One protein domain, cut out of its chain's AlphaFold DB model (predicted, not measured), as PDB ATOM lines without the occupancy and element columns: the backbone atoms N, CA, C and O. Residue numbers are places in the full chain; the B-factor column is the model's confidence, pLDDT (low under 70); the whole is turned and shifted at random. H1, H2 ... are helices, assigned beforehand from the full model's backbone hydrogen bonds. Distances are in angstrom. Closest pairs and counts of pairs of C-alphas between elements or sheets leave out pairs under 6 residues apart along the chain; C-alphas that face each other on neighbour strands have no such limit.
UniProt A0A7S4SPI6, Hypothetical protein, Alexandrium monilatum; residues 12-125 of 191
ATOM      1  N   PHE A  12      57.178  10.016   1.984       59.12
ATOM      2  CA  PHE A  12      57.513   8.719   2.582       59.12
ATOM      3  C   PHE A  12      56.310   8.068   3.273       59.12
ATOM      4  O   PHE A  12      56.115   6.861   3.140       59.12
ATOM      5  N   TYR A  13      55.453   8.861   3.922       64.06
ATOM      6  CA  TYR A  13      54.290   8.339   4.646       64.06
ATOM      7  C   TYR A  13      53.262   7.668   3.720       64.06
ATOM      8  O   TYR A  13      52.758   6.592   4.039       64.06
ATOM      9  N   GLY A  14      53.012   8.226   2.530       66.94
ATOM     10  CA  GLY A  14      52.039   7.661   1.586       66.94
ATOM     11  C   GLY A  14      52.422   6.280   1.034       66.94
ATOM     12  O   GLY A  14      51.557   5.423   0.847       66.94
ATOM     13  N   LYS A  15      53.720   6.023   0.807       70.00
ATOM     14  CA  LYS A  15      54.191   4.723   0.292       70.00
ATOM     15  C   LYS A  15      54.091   3.612   1.333       70.00
ATOM     16  O   LYS A  15      53.759   2.484   0.973       70.00
ATOM     17  N   VAL A  16      54.355   3.934   2.600       70.31
ATOM     18  CA  VAL A  16      54.238   2.976   3.707       70.31
ATOM     19  C   VAL A  16      52.768   2.625   3.936       70.31
ATOM     20  O   VAL A  16      52.431   1.445   3.928       70.31
ATOM     21  N   GLN A  17      51.878   3.623   3.990       68.69
ATOM     22  CA  GLN A  17      50.440   3.404   4.181       68.69
ATOM     23  C   GLN A  17      49.836   2.502   3.088       68.69
ATOM     24  O   GLN A  17      49.163   1.520   3.385       68.69
ATOM     25  N   ALA A  18      50.161   2.760   1.815       69.62
ATOM     26  CA  ALA A  18      49.660   1.964   0.693       69.62
ATOM     27  C   ALA A  18      50.205   0.520   0.659       69.62
ATOM     28  O   ALA A  18      49.606  -0.355   0.026       69.62
ATOM     29  N   ALA A  19      51.363   0.253   1.270       66.75
ATOM     30  CA  ALA A  19      51.876  -1.105   1.444       66.75
ATOM     31  C   ALA A  19      51.138  -1.827   2.584       66.75
ATOM     32  O   ALA A  19      50.710  -2.968   2.405       66.75
ATOM     33  N   THR A  20      50.912  -1.138   3.705       71.56
ATOM     34  CA  THR A  20      50.172  -1.660   4.861       71.56
ATOM     35  C   THR A  20      48.712  -1.970   4.519       71.56
ATOM     36  O   THR A  20      48.234  -3.057   4.835       71.56
ATOM     37  N   ASP A  21      48.033  -1.091   3.779       69.44
ATOM     38  CA  ASP A  21      46.643  -1.297   3.349       69.44
ATOM     39  C   ASP A  21      46.503  -2.505   2.408       69.44
ATOM     40  O   ASP A  21      45.513  -3.239   2.454       69.44
ATOM     41  N   ARG A  22      47.503  -2.742   1.546       69.38
ATOM     42  CA  ARG A  22      47.535  -3.920   0.664       69.38
ATOM     43  C   ARG A  22      47.733  -5.210   1.455       69.38
ATOM     44  O   ARG A  22      47.029  -6.181   1.182       69.38
ATOM     45  N   ALA A  23      48.624  -5.199   2.445       63.50
ATOM     46  CA  ALA A  23      48.838  -6.337   3.336       63.50
ATOM     47  C   ALA A  23      47.576  -6.656   4.158       63.50
ATOM     48  O   ALA A  23      47.120  -7.797   4.154       63.50
ATOM     49  N   GLN A  24      46.935  -5.644   4.754       69.31
ATOM     50  CA  GLN A  24      45.696  -5.821   5.523       69.31
ATOM     51  C   GLN A  24      44.527  -6.329   4.670       69.31
ATOM     52  O   GLN A  24      43.738  -7.156   5.133       69.31
ATOM     53  N   ARG A  25      44.398  -5.874   3.414       72.31
ATOM     54  CA  ARG A  25      43.381  -6.405   2.489       72.31
ATOM     55  C   ARG A  25      43.651  -7.859   2.117       72.31
ATOM     56  O   ARG A  25      42.699  -8.633   2.056       72.31
ATOM     57  N   ALA A  26      44.909  -8.236   1.887       63.94
ATOM     58  CA  ALA A  26      45.278  -9.623   1.609       63.94
ATOM     59  C   ALA A  26      44.996 -10.534   2.815       63.94
ATOM     60  O   ALA A  26      44.405 -11.598   2.648       63.94
ATOM     61  N   GLU A  27      45.331 -10.081   4.023       63.28
ATOM     62  CA  GLU A  27      45.074 -10.802   5.274       63.28
ATOM     63  C   GLU A  27      43.570 -10.943   5.558       63.28
ATOM     64  O   GLU A  27      43.097 -12.030   5.885       63.28
ATOM     65  N   SER A  28      42.788  -9.885   5.322       66.56
ATOM     66  CA  SER A  28      41.322  -9.924   5.439       66.56
ATOM     67  C   SER A  28      40.688 -10.873   4.418       66.56
ATOM     68  O   SER A  28      39.733 -11.579   4.739       66.56
ATOM     69  N   LEU A  29      41.227 -10.929   3.194       66.50
ATOM     70  CA  LEU A  29      40.771 -11.859   2.162       66.50
ATOM     71  C   LEU A  29      41.129 -13.304   2.533       66.50
ATOM     72  O   LEU A  29      40.283 -14.185   2.416       66.50
ATOM     73  N   ALA A  30      42.347 -13.550   3.022       57.91
ATOM     74  CA  ALA A  30      42.773 -14.863   3.501       57.91
ATOM     75  C   ALA A  30      41.907 -15.339   4.679       57.91
ATOM     76  O   ALA A  30      41.445 -16.478   4.679       57.91
ATOM     77  N   ALA A  31      41.608 -14.454   5.635       62.34
ATOM     78  CA  ALA A  31      40.727 -14.746   6.762       62.34
ATOM     79  C   ALA A  31      39.289 -15.060   6.311       62.34
ATOM     80  O   ALA A  31      38.706 -16.039   6.773       62.34
ATOM     81  N   ALA A  32      38.742 -14.293   5.362       62.69
ATOM     82  CA  ALA A  32      37.415 -14.545   4.795       62.69
ATOM     83  C   ALA A  32      37.347 -15.873   4.019       62.69
ATOM     84  O   ALA A  32      36.323 -16.550   4.034       62.69
ATOM     85  N   LEU A  33      38.442 -16.275   3.364       57.06
ATOM     86  CA  LEU A  33      38.547 -17.566   2.676       57.06
ATOM     87  C   LEU A  33      38.684 -18.748   3.645       57.06
ATOM     88  O   LEU A  33      38.348 -19.869   3.279       57.06
ATOM     89  N   LEU A  34      39.170 -18.511   4.866       57.66
ATOM     90  CA  LEU A  34      39.361 -19.535   5.896       57.66
ATOM     91  C   LEU A  34      38.093 -19.836   6.713       57.66
ATOM     92  O   LEU A  34      38.086 -20.829   7.443       57.66
ATOM     93  N   ASP A  35      37.030 -19.034   6.579       60.59
ATOM     94  CA  ASP A  35      35.751 -19.222   7.286       60.59
ATOM     95  C   ASP A  35      34.840 -20.291   6.638       60.59
ATOM     96  O   ASP A  35      33.733 -20.556   7.093       60.59
ATOM     97  N   THR A  36      35.314 -21.006   5.611       57.12
ATOM     98  CA  THR A  36      34.583 -22.121   4.972       57.12
ATOM     99  C   THR A  36      34.550 -23.405   5.815       57.12
ATOM    100  O   THR A  36      34.279 -24.485   5.299       57.12
ATOM    101  N   ARG A  37      34.823 -23.327   7.122       55.97
ATOM    102  CA  ARG A  37      34.939 -24.481   8.037       55.97
ATOM    103  C   ARG A  37      33.615 -25.205   8.335       55.97
ATOM    104  O   ARG A  37      33.616 -26.127   9.138       55.97
ATOM    105  N   GLY A  38      32.500 -24.802   7.726       55.12
ATOM    106  CA  GLY A  38      31.164 -25.307   8.058       55.12
ATOM    107  C   GLY A  38      30.610 -26.420   7.166       55.12
ATOM    108  O   GLY A  38      29.568 -26.969   7.505       55.12
ATOM    109  N   GLN A  39      31.249 -26.749   6.039       60.06
ATOM    110  CA  GLN A  39      30.739 -27.758   5.105       60.06
ATOM    111  C   GLN A  39      31.872 -28.706   4.702       60.06
ATOM    112  O   GLN A  39      32.824 -28.304   4.034       60.06
ATOM    113  N   CYS A  40      31.789 -29.960   5.160       62.88
ATOM    114  CA  CYS A  40      32.735 -31.007   4.764       62.88
ATOM    115  C   CYS A  40      32.594 -31.355   3.274       62.88
ATOM    116  O   CYS A  40      33.579 -31.699   2.614       62.88
ATOM    117  N   ASP A  41      31.389 -31.183   2.727       71.31
ATOM    118  CA  ASP A  41      31.131 -31.271   1.296       71.31
ATOM    119  C   ASP A  41      31.862 -30.139   0.572       71.31
ATOM    120  O   ASP A  41      31.620 -28.956   0.798       71.31
ATOM    121  N   GLY A  42      32.819 -30.512  -0.277       83.31
ATOM    122  CA  GLY A  42      33.635 -29.552  -1.019       83.31
ATOM    123  C   GLY A  42      34.820 -28.972  -0.240       83.31
ATOM    124  O   GLY A  42      35.505 -28.097  -0.765       83.31
ATOM    125  N   ALA A  43      35.154 -29.471   0.957       86.62
ATOM    126  CA  ALA A  43      36.287 -28.950   1.736       86.62
ATOM    127  C   ALA A  43      37.636 -28.998   0.989       86.62
ATOM    128  O   ALA A  43      38.492 -28.128   1.172       86.62
ATOM    129  N   ARG A  44      37.827 -29.990   0.109       88.19
ATOM    130  CA  ARG A  44      39.005 -30.068  -0.774       88.19
ATOM    131  C   ARG A  44      39.015 -28.987  -1.829       88.19
ATOM    132  O   ARG A  44      40.033 -28.326  -2.002       88.19
ATOM    133  N   GLU A  45      37.900 -28.815  -2.524       88.69
ATOM    134  CA  GLU A  45      37.759 -27.782  -3.543       88.69
ATOM    135  C   GLU A  45      37.927 -26.394  -2.918       88.69
ATOM    136  O   GLU A  45      38.682 -25.571  -3.431       88.69
ATOM    137  N   ALA A  46      37.350 -26.176  -1.736       86.88
ATOM    138  CA  ALA A  46      37.556 -24.966  -0.953       86.88
ATOM    139  C   ALA A  46      39.040 -24.752  -0.607       86.88
ATOM    140  O   ALA A  46      39.560 -23.654  -0.807       86.88
ATOM    141  N   ALA A  47      39.755 -25.789  -0.153       89.88
ATOM    142  CA  ALA A  47      41.187 -25.699   0.133       89.88
ATOM    143  C   ALA A  47      42.029 -25.408  -1.124       89.88
ATOM    144  O   ALA A  47      42.964 -24.607  -1.067       89.88
ATOM    145  N   LEU A  48      41.685 -26.019  -2.262       91.25
ATOM    146  CA  LEU A  48      42.323 -25.774  -3.558       91.25
ATOM    147  C   LEU A  48      42.113 -24.333  -4.024       91.25
ATOM    148  O   LEU A  48      43.078 -23.648  -4.368       91.25
ATOM    149  N   LEU A  49      40.870 -23.851  -3.985       90.12
ATOM    150  CA  LEU A  49      40.520 -22.481  -4.351       90.12
ATOM    151  C   LEU A  49      41.183 -21.465  -3.418       90.12
ATOM    152  O   LEU A  49      41.693 -20.450  -3.893       90.12
ATOM    153  N   ALA A  50      41.220 -21.734  -2.110       88.44
ATOM    154  CA  ALA A  50      41.897 -20.879  -1.140       88.44
ATOM    155  C   ALA A  50      43.404 -20.795  -1.426       88.44
ATOM    156  O   ALA A  50      43.947 -19.692  -1.517       88.44
ATOM    157  N   ALA A  51      44.069 -21.933  -1.649       93.75
ATOM    158  CA  ALA A  51      45.487 -21.971  -2.002       93.75
ATOM    159  C   ALA A  51      45.775 -21.248  -3.327       93.75
ATOM    160  O   ALA A  51      46.736 -20.482  -3.410       93.75
ATOM    161  N   HIS A  52      44.928 -21.432  -4.344       94.88
ATOM    162  CA  HIS A  52      45.068 -20.751  -5.630       94.88
ATOM    163  C   HIS A  52      44.887 -19.232  -5.503       94.88
ATOM    164  O   HIS A  52      45.715 -18.471  -5.999       94.88
ATOM    165  N   ARG A  53      43.849 -18.768  -4.793       93.94
ATOM    166  CA  ARG A  53      43.616 -17.332  -4.545       93.94
ATOM    167  C   ARG A  53      44.782 -16.697  -3.794       93.94
ATOM    168  O   ARG A  53      45.219 -15.611  -4.168       93.94
ATOM    169  N   LEU A  54      45.298 -17.387  -2.777       92.88
ATOM    170  CA  LEU A  54      46.446 -16.934  -1.997       92.88
ATOM    171  C   LEU A  54      47.708 -16.839  -2.864       92.88
ATOM    172  O   LEU A  54      48.426 -15.843  -2.810       92.88
ATOM    173  N   HIS A  55      47.935 -17.827  -3.728       95.69
ATOM    174  CA  HIS A  55      49.032 -17.811  -4.687       95.69
ATOM    175  C   HIS A  55      48.930 -16.651  -5.688       95.69
ATOM    176  O   HIS A  55      49.874 -15.876  -5.820       95.69
ATOM    177  N   VAL A  56      47.769 -16.468  -6.327       94.94
ATOM    178  CA  VAL A  56      47.518 -15.357  -7.262       94.94
ATOM    179  C   VAL A  56      47.721 -14.006  -6.579       94.94
ATOM    180  O   VAL A  56      48.290 -13.090  -7.172       94.94
ATOM    181  N   ALA A  57      47.274 -13.865  -5.330       90.88
ATOM    182  CA  ALA A  57      47.470 -12.642  -4.564       90.88
ATOM    183  C   ALA A  57      48.964 -12.370  -4.298       90.88
ATOM    184  O   ALA A  57      49.402 -11.230  -4.465       90.88
ATOM    185  N   ALA A  58      49.755 -13.403  -3.984       91.81
ATOM    186  CA  ALA A  58      51.202 -13.278  -3.806       91.81
ATOM    187  C   ALA A  58      51.908 -12.889  -5.119       91.81
ATOM    188  O   ALA A  58      52.678 -11.928  -5.137       91.81
ATOM    189  N   CYS A  59      51.587 -13.553  -6.235       95.69
ATOM    190  CA  CYS A  59      52.128 -13.220  -7.561       95.69
ATOM    191  C   CYS A  59      51.798 -11.775  -7.969       95.69
ATOM    192  O   CYS A  59      52.667 -11.033  -8.427       95.69
ATOM    193  N   ARG A  60      50.561 -11.318  -7.717       93.56
ATOM    194  CA  ARG A  60      50.146  -9.927  -7.970       93.56
ATOM    195  C   ARG A  60      50.905  -8.915  -7.118       93.56
ATOM    196  O   ARG A  60      51.226  -7.843  -7.622       93.56
ATOM    197  N   GLN A  61      51.187  -9.224  -5.851       91.75
ATOM    198  CA  GLN A  61      52.000  -8.346  -5.004       91.75
ATOM    199  C   GLN A  61      53.435  -8.234  -5.531       91.75
ATOM    200  O   GLN A  61      54.007  -7.145  -5.506       91.75
ATOM    201  N   LEU A  62      54.005  -9.347  -5.994       92.62
ATOM    202  CA  LEU A  62      55.368  -9.406  -6.520       92.62
ATOM    203  C   LEU A  62      55.505  -8.814  -7.925       92.62
ATOM    204  O   LEU A  62      56.604  -8.419  -8.304       92.62
ATOM    205  N   GLY A  63      54.415  -8.771  -8.694       93.25
ATOM    206  CA  GLY A  63      54.452  -8.413 -10.111       93.25
ATOM    207  C   GLY A  63      55.145  -9.471 -10.977       93.25
ATOM    208  O   GLY A  63      55.674  -9.137 -12.030       93.25
ATOM    209  N   VAL A  64      55.177 -10.729 -10.526       96.56
ATOM    210  CA  VAL A  64      55.826 -11.856 -11.214       96.56
ATOM    211  C   VAL A  64      54.918 -13.076 -11.126       96.56
ATOM    212  O   VAL A  64      54.284 -13.298 -10.096       96.56
ATOM    213  N   ASP A  65      54.872 -13.865 -12.199       97.56
ATOM    214  CA  ASP A  65      54.204 -15.165 -12.209       97.56
ATOM    215  C   ASP A  65      55.159 -16.247 -11.686       97.56
ATOM    216  O   ASP A  65      56.076 -16.688 -12.377       97.56
ATOM    217  N   GLU A  66      55.004 -16.604 -10.416       97.81
ATOM    218  CA  GLU A  66      55.799 -17.637  -9.758       97.81
ATOM    219  C   GLU A  66      55.114 -18.998  -9.932       97.81
ATOM    220  O   GLU A  66      53.917 -19.111  -9.708       97.81
ATOM    221  N   HIS A  67      55.842 -20.059 -10.282       96.31
ATOM    222  CA  HIS A  67      55.213 -21.372 -10.505       96.31
ATOM    223  C   HIS A  67      54.861 -22.095  -9.191       96.31
ATOM    224  O   HIS A  67      53.961 -22.935  -9.129       96.31
ATOM    225  N   SER A  68      55.595 -21.786  -8.121       96.19
ATOM    226  CA  SER A  68      55.478 -22.446  -6.824       96.19
ATOM    227  C   SER A  68      54.751 -21.552  -5.822       96.19
ATOM    228  O   SER A  68      55.261 -20.513  -5.408       96.19
ATOM    229  N   ALA A  69      53.570 -21.978  -5.362       95.88
ATOM    230  CA  ALA A  69      52.821 -21.238  -4.346       95.88
ATOM    231  C   ALA A  69      53.615 -20.991  -3.046       95.88
ATOM    232  O   ALA A  69      53.650 -19.842  -2.603       95.88
ATOM    233  N   PRO A  70      54.307 -21.986  -2.448       96.38
ATOM    234  CA  PRO A  70      55.166 -21.738  -1.289       96.38
ATOM    235  C   PRO A  70      56.242 -20.673  -1.539       96.38
ATOM    236  O   PRO A  70      56.499 -19.845  -0.666       96.38
ATOM    237  N   GLU A  71      56.848 -20.678  -2.728       97.19
ATOM    238  CA  GLU A  71      57.899 -19.726  -3.094       97.19
ATOM    239  C   GLU A  71      57.339 -18.315  -3.301       97.19
ATOM    240  O   GLU A  71      57.898 -17.347  -2.783       97.19
ATOM    241  N   ALA A  72      56.178 -18.200  -3.953       96.88
ATOM    242  CA  ALA A  72      55.476 -16.933  -4.148       96.88
ATOM    243  C   ALA A  72      55.167 -16.264  -2.804       96.88
ATOM    244  O   ALA A  72      55.451 -15.084  -2.604       96.88
ATOM    245  N   LEU A  73      54.639 -17.034  -1.848       95.69
ATOM    246  CA  LEU A  73      54.331 -16.548  -0.502       95.69
ATOM    247  C   LEU A  73      55.597 -16.119   0.244       95.69
ATOM    248  O   LEU A  73      55.621 -15.046   0.849       95.69
ATOM    249  N   ARG A  74      56.663 -16.926   0.180       96.62
ATOM    250  CA  ARG A  74      57.951 -16.615   0.813       96.62
ATOM    251  C   ARG A  74      58.520 -15.298   0.291       96.62
ATOM    252  O   ARG A  74      58.896 -14.446   1.094       96.62
ATOM    253  N   ARG A  75      58.540 -15.109  -1.031       96.50
ATOM    254  CA  ARG A  75      59.019 -13.880  -1.683       96.50
ATOM    255  C   ARG A  75      58.127 -12.676  -1.375       96.50
ATOM    256  O   ARG A  75      58.642 -11.575  -1.213       96.50
ATOM    257  N   ALA A  76      56.815 -12.879  -1.248       93.25
ATOM    258  CA  ALA A  76      55.866 -11.837  -0.847       93.25
ATOM    259  C   ALA A  76      55.948 -11.471   0.651       93.25
ATOM    260  O   ALA A  76      55.282 -10.532   1.088       93.25
ATOM    261  N   GLY A  77      56.753 -12.194   1.442       94.69
ATOM    262  CA  GLY A  77      56.870 -12.010   2.890       94.69
ATOM    263  C   GLY A  77      55.713 -12.622   3.692       94.69
ATOM    264  O   GLY A  77      55.610 -12.387   4.894       94.69
ATOM    265  N   TRP A  78      54.852 -13.424   3.064       94.06
ATOM    266  CA  TRP A  78      53.661 -14.037   3.667       94.06
ATOM    267  C   TRP A  78      54.004 -15.395   4.285       94.06
ATOM    268  O   TRP A  78      53.626 -16.459   3.789       94.06
ATOM    269  N   THR A  79      54.808 -15.361   5.348       93.06
ATOM    270  CA  THR A  79      55.403 -16.557   5.968       93.06
ATOM    271  C   THR A  79      54.722 -16.986   7.268       93.06
ATOM    272  O   THR A  79      55.269 -17.796   8.017       93.06
ATOM    273  N   ASP A  80      53.527 -16.492   7.569       91.94
ATOM    274  CA  ASP A  80      52.771 -16.931   8.738       91.94
ATOM    275  C   ASP A  80      52.310 -18.399   8.610       91.94
ATOM    276  O   ASP A  80      52.269 -19.016   7.538       91.94
ATOM    277  N   ALA A  81      51.997 -19.008   9.754       89.69
ATOM    278  CA  ALA A  81      51.634 -20.420   9.811       89.69
ATOM    279  C   ALA A  81      50.306 -20.736   9.102       89.69
ATOM    280  O   ALA A  81      50.170 -21.840   8.568       89.69
ATOM    281  N   ALA A  82      49.360 -19.795   9.076       89.56
ATOM    282  CA  ALA A  82      48.041 -19.997   8.482       89.56
ATOM    283  C   ALA A  82      48.123 -20.051   6.951       89.56
ATOM    284  O   ALA A  82      47.563 -20.959   6.327       89.56
ATOM    285  N   ASN A  83      48.902 -19.154   6.347       92.38
ATOM    286  CA  ASN A  83      49.152 -19.137   4.911       92.38
ATOM    287  C   ASN A  83      49.886 -20.400   4.444       92.38
ATOM    288  O   ASN A  83      49.454 -21.059   3.492       92.38
ATOM    289  N   ARG A  84      50.926 -20.826   5.177       93.75
ATOM    290  CA  ARG A  84      51.611 -22.105   4.900       93.75
ATOM    291  C   ARG A  84      50.667 -23.301   4.982       93.75
ATOM    292  O   ARG A  84      50.735 -24.188   4.133       93.75
ATOM    293  N   LEU A  85      49.798 -23.340   5.994       93.12
ATOM    294  CA  LEU A  85      48.817 -24.412   6.142       93.12
ATOM    295  C   LEU A  85      47.809 -24.411   4.986       93.12
ATOM    296  O   LEU A  85      47.494 -25.474   4.468       93.12
ATOM    297  N   THR A  86      47.349 -23.242   4.541       93.19
ATOM    298  CA  THR A  86      46.417 -23.114   3.408       93.19
ATOM    299  C   THR A  86      47.010 -23.703   2.130       93.19
ATOM    300  O   THR A  86      46.385 -24.553   1.496       93.19
ATOM    301  N   VAL A  87      48.248 -23.326   1.789       95.12
ATOM    302  CA  VAL A  87      48.947 -23.881   0.617       95.12
ATOM    303  C   VAL A  87      49.184 -25.383   0.764       95.12
ATOM    304  O   VAL A  87      48.979 -26.126  -0.194       95.12
ATOM    305  N   LEU A  88      49.555 -25.852   1.959       94.31
ATOM    306  CA  LEU A  88      49.727 -27.279   2.235       94.31
ATOM    307  C   LEU A  88      48.424 -28.065   2.023       94.31
ATOM    308  O   LEU A  88      48.448 -29.108   1.372       94.31
ATOM    309  N   ARG A  89      47.289 -27.565   2.527       93.31
ATOM    310  CA  ARG A  89      45.975 -28.201   2.340       93.31
ATOM    311  C   ARG A  89      45.582 -28.253   0.869       93.31
ATOM    312  O   ARG A  89      45.121 -29.295   0.418       93.31
ATOM    313  N   GLY A  90      45.808 -27.174   0.118       93.44
ATOM    314  CA  GLY A  90      45.578 -27.156  -1.329       93.44
ATOM    315  C   GLY A  90      46.473 -28.151  -2.076       93.44
ATOM    316  O   GLY A  90      45.986 -28.916  -2.902       93.44
ATOM    317  N   ALA A  91      47.764 -28.217  -1.741       92.75
ATOM    318  CA  ALA A  91      48.684 -29.188  -2.334       92.75
ATOM    319  C   ALA A  91      48.257 -30.635  -2.038       92.75
ATOM    320  O   ALA A  91      48.225 -31.466  -2.946       92.75
ATOM    321  N   VAL A  92      47.870 -30.935  -0.793       92.06
ATOM    322  CA  VAL A  92      47.354 -32.263  -0.434       92.06
ATOM    323  C   VAL A  92      46.041 -32.546  -1.158       92.06
ATOM    324  O   VAL A  92      45.933 -33.598  -1.768       92.06
ATOM    325  N   GLY A  93      45.091 -31.610  -1.186       90.75
ATOM    326  CA  GLY A  93      43.825 -31.777  -1.907       90.75
ATOM    327  C   GLY A  93      43.990 -32.001  -3.416       90.75
ATOM    328  O   GLY A  93      43.147 -32.652  -4.024       90.75
ATOM    329  N   ARG A  94      45.082 -31.501  -4.015       89.50
ATOM    330  CA  ARG A  94      45.415 -31.709  -5.433       89.50
ATOM    331  C   ARG A  94      46.013 -33.089  -5.699       89.50
ATOM    332  O   ARG A  94      45.697 -33.700  -6.713       89.50
ATOM    333  N   HIS A  95      46.944 -33.519  -4.847       83.94
ATOM    334  CA  HIS A  95      47.814 -34.669  -5.118       83.94
ATOM    335  C   HIS A  95      47.383 -35.950  -4.401       83.94
ATOM    336  O   HIS A  95      47.591 -37.042  -4.924       83.94
ATOM    337  N   HIS A  96      46.768 -35.836  -3.226       76.56
ATOM    338  CA  HIS A  96      46.125 -36.958  -2.553       76.56
ATOM    339  C   HIS A  96      44.700 -37.012  -3.066       76.56
ATOM    340  O   HIS A  96      43.832 -36.258  -2.623       76.56
ATOM    341  N   GLY A  97      44.529 -37.824  -4.111       59.62
ATOM    342  CA  GLY A  97      43.304 -37.913  -4.890       59.62
ATOM    343  C   GLY A  97      42.058 -38.156  -4.041       59.62
ATOM    344  O   GLY A  97      42.113 -38.464  -2.851       59.62
ATOM    345  N   LEU A  98      40.902 -38.053  -4.695       59.28
ATOM    346  CA  LEU A  98      39.577 -38.311  -4.117       59.28
ATOM    347  C   LEU A  98      39.478 -39.617  -3.300       59.28
ATOM    348  O   LEU A  98      38.628 -39.706  -2.425       59.28
ATOM    349  N   PHE A  99      40.379 -40.574  -3.536       65.81
ATOM    350  CA  PHE A  99      40.292 -41.955  -3.074       65.81
ATOM    351  C   PHE A  99      41.113 -42.313  -1.821       65.81
ATOM    352  O   PHE A  99      40.836 -43.349  -1.228       65.81
ATOM    353  N   THR A 100      42.126 -41.535  -1.411       81.00
ATOM    354  CA  THR A 100      42.999 -41.922  -0.269       81.00
ATOM    355  C   THR A 100      42.521 -41.410   1.082       81.00
ATOM    356  O   THR A 100      42.787 -42.018   2.112       81.00
ATOM    357  N   VAL A 101      41.834 -40.279   1.079       86.50
ATOM    358  CA  VAL A 101      41.168 -39.693   2.243       86.50
ATOM    359  C   VAL A 101      39.739 -39.441   1.782       86.50
ATOM    360  O   VAL A 101      39.551 -39.168   0.595       86.50
ATOM    361  N   ASP A 102      38.730 -39.525   2.643       88.19
ATOM    362  CA  ASP A 102      37.369 -39.069   2.322       88.19
ATOM    363  C   ASP A 102      37.183 -37.574   2.679       88.19
ATOM    364  O   ASP A 102      38.105 -36.907   3.166       88.19
ATOM    365  N   GLY A 103      36.053 -36.972   2.304       85.62
ATOM    366  CA  GLY A 103      35.819 -35.536   2.517       85.62
ATOM    367  C   GLY A 103      35.774 -35.140   3.997       85.62
ATOM    368  O   GLY A 103      36.327 -34.103   4.366       85.62
ATOM    369  N   ALA A 104      35.174 -35.985   4.838       87.81
ATOM    370  CA  ALA A 104      35.039 -35.753   6.272       87.81
ATOM    371  C   ALA A 104      36.399 -35.871   6.973       87.81
ATOM    372  O   ALA A 104      36.845 -34.917   7.606       87.81
ATOM    373  N   ALA A 105      37.126 -36.962   6.732       89.75
ATOM    374  CA  ALA A 105      38.470 -37.179   7.247       89.75
ATOM    375  C   ALA A 105      39.419 -36.046   6.836       89.75
ATOM    376  O   ALA A 105      40.191 -35.569   7.659       89.75
ATOM    377  N   PHE A 106      39.326 -35.543   5.596       91.00
ATOM    378  CA  PHE A 106      40.133 -34.404   5.138       91.00
ATOM    379  C   PHE A 106      39.904 -33.126   5.964       91.00
ATOM    380  O   PHE A 106      40.820 -32.305   6.098       91.00
ATOM    381  N   CYS A 107      38.698 -32.924   6.496       89.12
ATOM    382  CA  CYS A 107      38.387 -31.773   7.343       89.12
ATOM    383  C   CYS A 107      39.059 -31.866   8.711       89.12
ATOM    384  O   CYS A 107      39.520 -30.839   9.216       89.12
ATOM    385  N   ASP A 108      39.157 -33.080   9.243       90.25
ATOM    386  CA  ASP A 108      39.668 -33.358  10.585       90.25
ATOM    387  C   ASP A 108      41.197 -33.478  10.642       90.25
ATOM    388  O   ASP A 108      41.781 -33.446  11.726       90.25
ATOM    389  N   LEU A 109      41.868 -33.550   9.486       91.19
ATOM    390  CA  LEU A 109      43.326 -33.615   9.423       91.19
ATOM    391  C   LEU A 109      43.989 -32.398  10.085       91.19
ATOM    392  O   LEU A 109      43.774 -31.230   9.738       91.19
ATOM    393  N   SER A 110      44.915 -32.693  10.982       92.81
ATOM    394  CA  SER A 110      45.844 -31.740  11.567       92.81
ATOM    395  C   SER A 110      46.935 -31.322  10.573       92.81
ATOM    396  O   SER A 110      47.246 -31.990   9.582       92.81
ATOM    397  N   ALA A 111      47.619 -30.215  10.876       90.69
ATOM    398  CA  ALA A 111      48.772 -29.765  10.095       90.69
ATOM    399  C   ALA A 111      49.902 -30.814  10.024       90.69
ATOM    400  O   ALA A 111      50.624 -30.874   9.027       90.69
ATOM    401  N   ALA A 112      50.079 -31.626  11.073       93.88
ATOM    402  CA  ALA A 112      51.087 -32.683  11.102       93.88
ATOM    403  C   ALA A 112      50.730 -33.821  10.134       93.88
ATOM    404  O   ALA A 112      51.597 -34.268   9.376       93.88
ATOM    405  N   GLU A 113      49.460 -34.223  10.102       93.50
ATOM    406  CA  GLU A 113      48.953 -35.261   9.199       93.50
ATOM    407  C   GLU A 113      49.006 -34.812   7.739       93.50
ATOM    408  O   GLU A 113      49.502 -35.556   6.893       93.50
ATOM    409  N   PHE A 114      48.646 -33.559   7.436       92.88
ATOM    410  CA  PHE A 114      48.830 -33.004   6.091       92.88
ATOM    411  C   PHE A 114      50.290 -33.083   5.614       92.88
ATOM    412  O   PHE A 114      50.553 -33.445   4.466       92.88
ATOM    413  N   ARG A 115      51.267 -32.789   6.485       92.19
ATOM    414  CA  ARG A 115      52.695 -32.928   6.140       92.19
ATOM    415  C   ARG A 115      53.097 -34.390   5.956       92.19
ATOM    416  O   ARG A 115      53.933 -34.683   5.103       92.19
ATOM    417  N   ALA A 116      52.550 -35.298   6.764       91.25
ATOM    418  CA  ALA A 116      52.813 -36.728   6.631       91.25
ATOM    419  C   ALA A 116      52.306 -37.262   5.284       91.25
ATOM    420  O   ALA A 116      53.069 -37.933   4.586       91.25
ATOM    421  N   LEU A 117      51.092 -36.873   4.884       90.75
ATOM    422  CA  LEU A 117      50.529 -37.168   3.567       90.75
ATOM    423  C   LEU A 117      51.398 -36.579   2.452       90.75
ATOM    424  O   LEU A 117      51.822 -37.288   1.544       90.75
ATOM    425  N   GLN A 118      51.759 -35.297   2.523       89.62
ATOM    426  CA  GLN A 118      52.622 -34.688   1.504       89.62
ATOM    427  C   GLN A 118      53.937 -35.470   1.306       89.62
ATOM    428  O   GLN A 118      54.349 -35.709   0.170       89.62
ATOM    429  N   ARG A 119      54.568 -35.926   2.397       87.75
ATOM    430  CA  ARG A 119      55.784 -36.755   2.333       87.75
ATOM    431  C   ARG A 119      55.534 -38.168   1.806       87.75
ATOM    432  O   ARG A 119      56.423 -38.722   1.162       87.75
ATOM    433  N   SER A 120      54.384 -38.785   2.085       85.94
ATOM    434  CA  SER A 120      54.072 -40.114   1.542       85.94
ATOM    435  C   SER A 120      53.888 -40.070   0.025       85.94
ATOM    436  O   SER A 120      54.453 -40.922  -0.652       85.94
ATOM    437  N   ALA A 121      53.239 -39.031  -0.515       79.12
ATOM    438  CA  ALA A 121      53.113 -38.847  -1.966       79.12
ATOM    439  C   ALA A 121      54.473 -38.736  -2.671       79.12
ATOM    440  O   ALA A 121      54.673 -39.350  -3.716       79.12
ATOM    441  N   ALA A 122      55.426 -38.007  -2.082       74.56
ATOM    442  CA  ALA A 122      56.773 -37.896  -2.641       74.56
ATOM    443  C   ALA A 122      57.486 -39.260  -2.722       74.56
ATOM    444  O   ALA A 122      58.208 -39.518  -3.678       74.56
ATOM    445  N   ARG A 123      57.249 -40.154  -1.751       75.19
ATOM    446  CA  ARG A 123      57.825 -41.510  -1.742       75.19
ATOM    447  C   ARG A 123      57.169 -42.434  -2.760       75.19
ATOM    448  O   ARG A 123      57.880 -43.191  -3.407       75.19
ATOM    449  N   SER A 124      55.849 -42.352  -2.931       69.81
ATOM    450  CA  SER A 124      55.142 -43.128  -3.957       69.81
ATOM    451  C   SER A 124      55.552 -42.722  -5.373       69.81
ATOM    452  O   SER A 124      55.695 -43.587  -6.225       69.81
ATOM    453  N   ALA A 125      55.790 -41.429  -5.619       62.97
ATOM    454  CA  ALA A 125      56.280 -40.945  -6.911       62.97
ATOM    455  C   ALA A 125      57.754 -41.305  -7.173       62.97
ATOM    456  O   ALA A 125      58.158 -41.439  -8.322       62.97
TER     457      ALA A 125
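AT A GLANCE: This is residues 12 to 125 of the 191 residues of the protein "Hypothetical protein" of Alexandrium monilatum (UniProt A0A7S4SPI6). Two helices crossed steeply, H2 and H4, make the core; H3 packs on both, H6 packs on the side of H4 away from H2, and short H5 sits at the first end of H2. The longest helix, H1, folds back beside H2 with its residues 26 to 34 and runs on past it, and its residues 12 to 18 stick out free at one end of the long axis. The printed part has 114 residues with six named helices, H1 to H6 in order, and no named strand: the class is all helix. It is compact, with a radius of gyration of the C-alphas of 15.4 A, yet elongated, spanning 53 by 32 by 21 A.

HOW THE PARTS SIT: Start at H1, residues 12 to 34, whose residues 26 to 34 alone touch the hub, H2, residues 43 to 62. Look at the C-alphas of Leu 33 and Ala 50, their closest, 6.1 A apart; this helical hairpin has a shallow tilt of 11 degrees, opposite ways. Next, H3, residues 69 to 75, touches H2 at His 55 and Ala 69, closest C-alphas 5.1 A apart, at a shallow tilt of 32 degrees, only just short of steep. H4, residues 81 to 95, touches H2 with 27 pairs of C-alphas within 8 A, the closest those of Leu 48 and Gly 90 at 4.2 A, at a steep tilt of 59 degrees, opposite ways. H3 and H4 form a helical hairpin, closest at the C-alphas of Ala 69 and Val 87, 6.8 A apart. H5, residues 103 to 108, touches residues 43 to 44 of H2 alone, closest at the C-alphas of Ala 43 and Cys 107, 6.6 A apart. H6, residues 111 to 125, touches H4 at Val 92 and Gln 118, closest C-alphas 6.1 A apart, and is apart from H2. Every O i to N i+4 pair is within hydrogen-bond range in H2, H3, H4, H5 and H6, and 18 of 19 are in H1.

IN THESE COORDINATES: Find C-alpha 12 at (57.513, 8.719, 2.582); from there H1 runs 33.7 A to C-alpha 34. H2 begins at C-alpha 43, (36.287, -28.950, 1.736), and runs 28.5 A. H3 measures 10.0 A, H4 21.0 A and H5 9.2 A. H6 runs 21.7 A to C-alpha 125 at (56.280, -40.945, -6.911).

THE WHOLE: The C-alphas farthest apart are those of Phe 12 and Phe 99, 53.8 A. The printed part has no cut and no long link. In the B-factor column the model's mean pLDDT over the printed part is 82.9; 30 residues are under 70, among them 26 to 40, and H1 has a mean of 66.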